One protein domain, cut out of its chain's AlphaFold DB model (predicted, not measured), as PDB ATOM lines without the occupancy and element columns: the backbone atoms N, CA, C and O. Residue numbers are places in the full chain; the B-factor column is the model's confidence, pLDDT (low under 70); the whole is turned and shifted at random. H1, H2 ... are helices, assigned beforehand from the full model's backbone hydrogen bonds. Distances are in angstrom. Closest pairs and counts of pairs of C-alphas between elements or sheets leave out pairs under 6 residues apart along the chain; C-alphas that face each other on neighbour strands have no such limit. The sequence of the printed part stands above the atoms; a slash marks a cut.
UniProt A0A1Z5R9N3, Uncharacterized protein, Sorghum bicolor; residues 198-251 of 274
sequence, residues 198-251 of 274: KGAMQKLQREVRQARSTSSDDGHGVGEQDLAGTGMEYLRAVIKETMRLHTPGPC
ATOM      1  N   LYS A 198     212.197 187.340 213.555       92.19
ATOM      2  CA  LYS A 198     211.794 187.029 212.172       92.19
ATOM      3  C   LYS A 198     210.491 186.224 212.076       92.19
ATOM      4  O   LYS A 198     209.758 186.389 211.104       92.19
ATOM      5  N   GLY A 199     210.186 185.372 213.061       93.31
ATOM      6  CA  GLY A 199     208.947 184.587 213.083       93.31
ATOM      7  C   GLY A 199     207.707 185.465 213.268       93.31
ATOM      8  O   GLY A 199     206.728 185.320 212.530       93.31
ATOM      9  N   ALA A 200     207.777 186.426 214.193       92.62
ATOM     10  CA  ALA A 200     206.729 187.425 214.396       92.62
ATOM     11  C   ALA A 200     206.551 188.313 213.153       92.62
ATOM     12  O   ALA A 200     205.429 188.498 212.683       92.62
ATOM     13  N   MET A 201     207.654 188.764 212.540       93.75
ATOM     14  CA  MET A 201     207.611 189.563 211.309       93.75
ATOM     15  C   MET A 201     206.938 188.825 210.145       93.75
ATOM     16  O   MET A 201     206.102 189.399 209.452       93.75
ATOM     17  N   GLN A 202     207.239 187.539 209.946       94.12
ATOM     18  CA  GLN A 202     206.580 186.739 208.908       94.12
ATOM     19  C   GLN A 202     205.086 186.539 209.177       94.12
ATOM     20  O   GLN A 202     204.299 186.451 208.235       94.12
ATOM     21  N   LYS A 203     204.680 186.417 210.445       92.50
ATOM     22  CA  LYS A 203     203.263 186.313 210.814       92.50
ATOM     23  C   LYS A 203     202.529 187.628 210.545       92.50
ATOM     24  O   LYS A 203     201.480 187.594 209.912       92.50
ATOM     25  N   LEU A 204     203.133 188.755 210.917       92.12
ATOM     26  CA  LEU A 204     202.589 190.087 210.663       92.12
ATOM     27  C   LEU A 204     202.456 190.385 209.164       92.12
ATOM     28  O   LEU A 204     201.404 190.803 208.700       92.12
ATOM     29  N   GLN A 205     203.496 190.104 208.374       91.44
ATOM     30  CA  GLN A 205     203.452 190.300 206.920       91.44
ATOM     31  C   GLN A 205     202.378 189.442 206.243       91.44
ATOM     32  O   GLN A 205     201.784 189.880 205.259       91.44
ATOM     33  N   ARG A 206     202.137 188.221 206.740       90.38
ATOM     34  CA  ARG A 206     201.057 187.362 206.237       90.38
ATOM     35  C   ARG A 206     199.688 187.949 206.548       90.38
ATOM     36  O   ARG A 206     198.873 188.011 205.639       90.38
ATOM     37  N   GLU A 207     199.472 188.407 207.778       88.62
ATOM     38  CA  GLU A 207     198.217 189.054 208.175       88.62
ATOM     39  C   GLU A 207     197.940 190.302 207.326       88.62
ATOM     40  O   GLU A 207     196.882 190.396 206.719       88.62
ATOM     41  N   VAL A 208     198.921 191.197 207.165       87.00
ATOM     42  CA  VAL A 208     198.764 192.419 206.353       87.00
ATOM     43  C   VAL A 208     198.455 192.097 204.886       87.00
ATOM     44  O   VAL A 208     197.616 192.745 204.264       87.00
ATOM     45  N   ARG A 209     199.108 191.079 204.307       84.75
ATOM     46  CA  ARG A 209     198.817 190.635 202.931       84.75
ATOM     47  C   ARG A 209     197.426 190.020 202.807       84.75
ATOM     48  O   ARG A 209     196.782 190.217 201.783       84.75
ATOM     49  N   GLN A 210     196.980 189.291 203.828       82.62
ATOM     50  CA  GLN A 210     195.647 188.702 203.865       82.62
ATOM     51  C   GLN A 210     194.572 189.788 203.988       82.62
ATOM     52  O   GLN A 210     193.643 189.787 203.186       82.62
ATOM     53  N   ALA A 211     194.752 190.755 204.892       78.56
ATOM     54  CA  ALA A 211     193.866 191.908 205.046       78.56
ATOM     55  C   ALA A 211     193.733 192.699 203.734       78.56
ATOM     56  O   ALA A 211     192.623 192.995 203.297       78.56
ATOM     57  N   ARG A 212     194.856 192.920 203.033       74.06
ATOM     58  CA  ARG A 212     194.875 193.568 201.712       74.06
ATOM     59  C   ARG A 212     194.156 192.765 200.620       74.06
ATOM     60  O   ARG A 212     193.619 193.348 199.692       74.06
ATOM     61  N   SER A 213     194.176 191.434 200.685       67.69
ATOM     62  CA  SER A 213     193.457 190.597 199.709       67.69
ATOM     63  C   SER A 213     191.949 190.536 199.958       67.69
ATOM     64  O   SER A 213     191.193 190.206 199.049       67.69
ATOM     65  N   THR A 214     191.512 190.824 201.187       66.25
ATOM     66  CA  THR A 214     190.094 190.877 201.562       66.25
ATOM     67  C   THR A 214     189.484 192.264 201.395       66.25
ATOM     68  O   THR A 214     188.275 192.361 201.202       66.25
ATOM     69  N   SER A 215     190.292 193.328 201.444       65.31
ATOM     70  CA  SER A 215     189.860 194.668 201.051       65.31
ATOM     71  C   SER A 215     189.640 194.678 199.539       65.31
ATOM     72  O   SER A 215     190.583 194.494 198.774       65.31
ATOM     73  N   SER A 216     188.399 194.882 199.103       56.62
ATOM     74  CA  SER A 216     187.942 194.872 197.702       56.62
ATOM     75  C   SER A 216     188.486 196.020 196.833       56.62
ATOM     76  O   SER A 216     187.909 196.334 195.795       56.62
ATOM     77  N   ASP A 217     189.566 196.666 197.265       59.56
ATOM     78  CA  ASP A 217     190.158 197.831 196.629       59.56
ATOM     79  C   ASP A 217     191.565 197.471 196.124       59.56
ATOM     80  O   ASP A 217     192.571 197.593 196.825       59.56
ATOM     81  N   ASP A 218     191.636 196.969 194.887       55.69
ATOM     82  CA  ASP A 218     192.854 196.444 194.246       55.69
ATOM     83  C   ASP A 218     193.982 197.493 194.074       55.69
ATOM     84  O   ASP A 218     195.096 197.161 193.649       55.69
ATOM     85  N   GLY A 219     193.736 198.763 194.422       57.56
ATOM     86  CA  GLY A 219     194.671 199.877 194.247       57.56
ATOM     87  C   GLY A 219     195.057 200.635 195.518       57.56
ATOM     88  O   GLY A 219     196.184 201.135 195.592       57.56
ATOM     89  N   HIS A 220     194.195 200.708 196.533       57.56
ATOM     90  CA  HIS A 220     194.447 201.549 197.705       57.56
ATOM     91  C   HIS A 220     195.265 200.815 198.780       57.56
ATOM     92  O   HIS A 220     195.249 199.591 198.909       57.56
ATOM     93  N   GLY A 221     196.136 201.547 199.478       62.16
ATOM     94  CA  GLY A 221     196.918 201.024 200.603       62.16
ATOM     95  C   GLY A 221     196.014 200.557 201.747       62.16
ATOM     96  O   GLY A 221     194.840 200.896 201.770       62.16
ATOM     97  N   VAL A 222     196.570 199.801 202.697       70.88
ATOM     98  CA  VAL A 222     195.853 199.448 203.937       70.88
ATOM     99  C   VAL A 222     195.433 200.742 204.638       70.88
ATOM    100  O   VAL A 222     196.296 201.569 204.952       70.88
ATOM    101  N   GLY A 223     194.127 200.927 204.821       71.44
ATOM    102  CA  GLY A 223     193.540 202.134 205.402       71.44
ATOM    103  C   GLY A 223     193.223 201.981 206.889       71.44
ATOM    104  O   GLY A 223     193.268 200.888 207.445       71.44
ATOM    105  N   GLU A 224     192.846 203.078 207.546       71.88
ATOM    106  CA  GLU A 224     192.428 203.070 208.960       71.88
ATOM    107  C   GLU A 224     191.194 202.184 209.212       71.88
ATOM    108  O   GLU A 224     191.059 201.555 210.259       71.88
ATOM    109  N   GLN A 225     190.319 202.061 208.216       70.81
ATOM    110  CA  GLN A 225     189.132 201.211 208.292       70.81
ATOM    111  C   GLN A 225     189.501 199.719 208.385       70.81
ATOM    112  O   GLN A 225     188.830 198.966 209.089       70.81
ATOM    113  N   ASP A 226     190.614 199.306 207.770       68.81
ATOM    114  CA  ASP A 226     191.140 197.938 207.863       68.81
ATOM    115  C   ASP A 226     191.775 197.656 209.236       68.81
ATOM    116  O   ASP A 226     191.779 196.512 209.695       68.81
ATOM    117  N   LEU A 227     192.276 198.704 209.910       69.06
ATOM    118  CA  LEU A 227     192.759 198.642 211.296       69.06
ATOM    119  C   LEU A 227     191.612 198.514 212.307       69.06
ATOM    120  O   LEU A 227     191.789 197.868 213.341       69.06
ATOM    121  N   ALA A 228     190.463 199.143 212.036       63.84
ATOM    122  CA  ALA A 228     189.260 199.037 212.863       63.84
ATOM    123  C   ALA A 228     188.477 197.734 212.608       63.84
ATOM    124  O   ALA A 228     187.766 197.252 213.492       63.84
ATOM    125  N   GLY A 229     188.607 197.165 211.406       65.12
ATOM    126  CA  GLY A 229     188.037 195.874 211.039       65.12
ATOM    127  C   GLY A 229     188.766 194.677 211.662       65.12
ATOM    128  O   GLY A 229     189.853 194.776 212.223       65.12
ATOM    129  N   THR A 230     188.185 193.487 211.501       61.25
ATOM    130  CA  THR A 230     188.709 192.198 212.005       61.25
ATOM    131  C   THR A 230     190.017 191.729 211.345       61.25
ATOM    132  O   THR A 230     190.500 190.639 211.650       61.25
ATOM    133  N   GLY A 231     190.593 192.507 210.424       68.00
ATOM    134  CA  GLY A 231     191.700 192.078 209.571       68.00
ATOM    135  C   GLY A 231     193.099 192.154 210.193       68.00
ATOM    136  O   GLY A 231     194.010 191.534 209.650       68.00
ATOM    137  N   MET A 232     193.308 192.911 211.283       80.69
ATOM    138  CA  MET A 232     194.658 193.306 211.741       80.69
ATOM    139  C   MET A 232     194.887 193.206 213.263       80.69
ATOM    140  O   MET A 232     195.577 194.029 213.877       80.69
ATOM    141  N   GLU A 233     194.333 192.172 213.893       87.19
ATOM    142  CA  GLU A 233     194.464 191.941 215.340       87.19
ATOM    143  C   GLU A 233     195.911 191.671 215.784       87.19
ATOM    144  O   GLU A 233     196.336 192.110 216.860       87.19
ATOM    145  N   TYR A 234     196.709 190.975 214.971       90.25
ATOM    146  CA  TYR A 234     198.094 190.678 215.314       90.25
ATOM    147  C   TYR A 234     198.994 191.914 215.185       90.25
ATOM    148  O   TYR A 234     199.846 192.104 216.056       90.25
ATOM    149  N   LEU A 235     198.766 192.821 214.225       89.94
ATOM    150  CA  LEU A 235     199.424 194.138 214.235       89.94
ATOM    151  C   LEU A 235     199.133 194.896 215.536       89.94
ATOM    152  O   LEU A 235     200.057 195.406 216.175       89.94
ATOM    153  N   ARG A 236     197.867 194.934 215.966       89.25
ATOM    154  CA  ARG A 236     197.483 195.593 217.220       89.25
ATOM    155  C   ARG A 236     198.178 194.962 218.427       89.25
ATOM    156  O   ARG A 236     198.626 195.682 219.320       89.25
ATOM    157  N   ALA A 237     198.297 193.637 218.452       91.44
ATOM    158  CA  ALA A 237     199.034 192.925 219.492       91.44
ATOM    159  C   ALA A 237     200.534 193.269 219.482       91.44
ATOM    160  O   ALA A 237     201.102 193.483 220.549       91.44
ATOM    161  N   VAL A 238     201.161 193.385 218.305       92.31
ATOM    162  CA  VAL A 238     202.570 193.798 218.171       92.31
ATOM    163  C   VAL A 238     202.782 195.213 218.705       92.31
ATOM    164  O   VAL A 238     203.724 195.434 219.464       92.31
ATOM    165  N   ILE A 239     201.903 196.160 218.366       90.69
ATOM    166  CA  ILE A 239     201.991 197.540 218.871       90.69
ATOM    167  C   ILE A 239     201.857 197.550 220.398       90.69
ATOM    168  O   ILE A 239     202.700 198.125 221.086       90.69
ATOM    169  N   LYS A 240     200.849 196.855 220.941       91.19
ATOM    170  CA  LYS A 240     200.644 196.742 222.394       91.19
ATOM    171  C   LYS A 240     201.846 196.122 223.103       91.19
ATOM    172  O   LYS A 240     202.263 196.628 224.139       91.19
ATOM    173  N   GLU A 241     202.414 195.054 222.549       93.06
ATOM    174  CA  GLU A 241     203.578 194.390 223.137       93.06
ATOM    175  C   GLU A 241     204.833 195.264 223.056       93.06
ATOM    176  O   GLU A 241     205.607 195.318 224.009       93.06
ATOM    177  N   THR A 242     204.997 196.017 221.966       91.62
ATOM    178  CA  THR A 242     206.083 196.996 221.831       91.62
ATOM    179  C   THR A 242     205.971 198.065 222.911       91.62
ATOM    180  O   THR A 242     206.951 198.322 223.594       91.62
ATOM    181  N   MET A 243     204.782 198.630 223.137       89.12
ATOM    182  CA  MET A 243     204.571 199.628 224.196       89.12
ATOM    183  C   MET A 243     204.731 199.045 225.610       89.12
ATOM    184  O   MET A 243     205.123 199.768 226.527       89.12
ATOM    185  N   ARG A 244     204.444 197.747 225.795       91.06
ATOM    186  CA  ARG A 244     204.657 197.031 227.063       91.06
ATOM    187  C   ARG A 244     206.144 196.835 227.371       91.06
ATOM    188  O   ARG A 244     206.529 196.890 228.535       91.06
ATOM    189  N   LEU A 245     206.958 196.555 226.351       88.81
ATOM    190  CA  LEU A 245     208.407 196.362 226.484       88.81
ATOM    191  C   LEU A 245     209.172 197.692 226.511       88.81
ATOM    192  O   LEU A 245     210.087 197.856 227.312       88.81
ATOM    193  N   HIS A 246     208.770 198.626 225.652       86.88
ATOM    194  CA  HIS A 246     209.421 199.906 225.392       86.88
ATOM    195  C   HIS A 246     208.386 201.028 225.490       86.88
ATOM    196  O   HIS A 246     207.853 201.510 224.490       86.88
ATOM    197  N   THR A 247     208.049 201.414 226.720       82.25
ATOM    198  CA  THR A 247     207.050 202.457 226.975       82.25
ATOM    199  C   THR A 247     207.608 203.839 226.607       82.25
ATOM    200  O   THR A 247     208.618 204.244 227.189       82.25
ATOM    201  N   PRO A 248     206.981 204.589 225.677       72.12
ATOM    202  CA  PRO A 248     207.353 205.978 225.424       72.12
ATOM    203  C   PRO A 248     207.016 206.813 226.669       72.12
ATOM    204  O   PRO A 248     205.868 206.836 227.106       72.12
ATOM    205  N   GLY A 249     208.024 207.449 227.271       70.44
ATOM    206  CA  GLY A 249     207.874 208.171 228.539       70.44
ATOM    207  C   GLY A 249     207.750 207.250 229.766       70.44
ATOM    208  O   GLY A 249     206.707 207.245 230.417       70.44
ATOM    209  N   PRO A 250     208.797 206.477 230.128       60.50
ATOM    210  CA  PRO A 250     208.760 205.561 231.277       60.50
ATOM    211  C   PRO A 250     208.579 206.280 232.625       60.50
ATOM    212  O   PRO A 250     208.131 205.674 233.597       60.50
ATOM    213  N   CYS A 251     208.902 207.573 232.691       58.75
ATOM    214  CA  CYS A 251     208.599 208.428 233.829       58.75
ATOM    215  C   CYS A 251     207.343 209.242 233.519       58.75
ATOM    216  O   CYS A 251     207.397 210.202 232.755       58.75
TER     217      CYS A 251
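This is residues 198 to 251 of the 274 residues of an uncharacterized protein of Sorghum bicolor (UniProt A0A1Z5R9N3). Two longer helices, H1 and H3, run opposite ways in a loose, splayed pair, near each other where the first turn of H3 passes the middle of H1. Short H2 sits in the loop that joins them, and residues 239 to 251, the far part of H3 and a tail, stick out. The printed part has 54 residues, all helix by class, in the order H1, H2, H3; it is loose, with a radius of gyration of the C-alphas of 13.2 A and spans of 44 by 24 by 17 A.

H1, residues 198 to 214, begins at C-alpha 198 (211.794, 187.029, 212.172) and is 24.5 A long. H2 is residues 224 to 228. H3, residues 233 to 245, is 18.4 A long and ends at C-alpha 245 (208.407, 196.362, 226.484).

H1 and H3 only just touch, with 3 pairs of C-alphas within 8 A, through residues 204 to 207 and 234 to 235; the closest C-alphas, of Leu 204 and Leu 235, are 6.3 A apart. Their tilt of 36 degrees is only just steep. H1 and H2 are close but not clearly touching, the closest C-alphas, of Ala 211 and Asp 226, being 7.2 A apart. H2 and H3 are only just apart, at 8.0 A. In H1, H2 and H3 every O i to N i+4 pair is within hydrogen-bond range.

The C-alphas of Asp 218 and Cys 251, the two farthest apart, are 44.3 A apart. The printed part has no cut, and neither link is long. The pLDDT is under 70 at residues 213 to 221, 226 to 231 and 250 to 251.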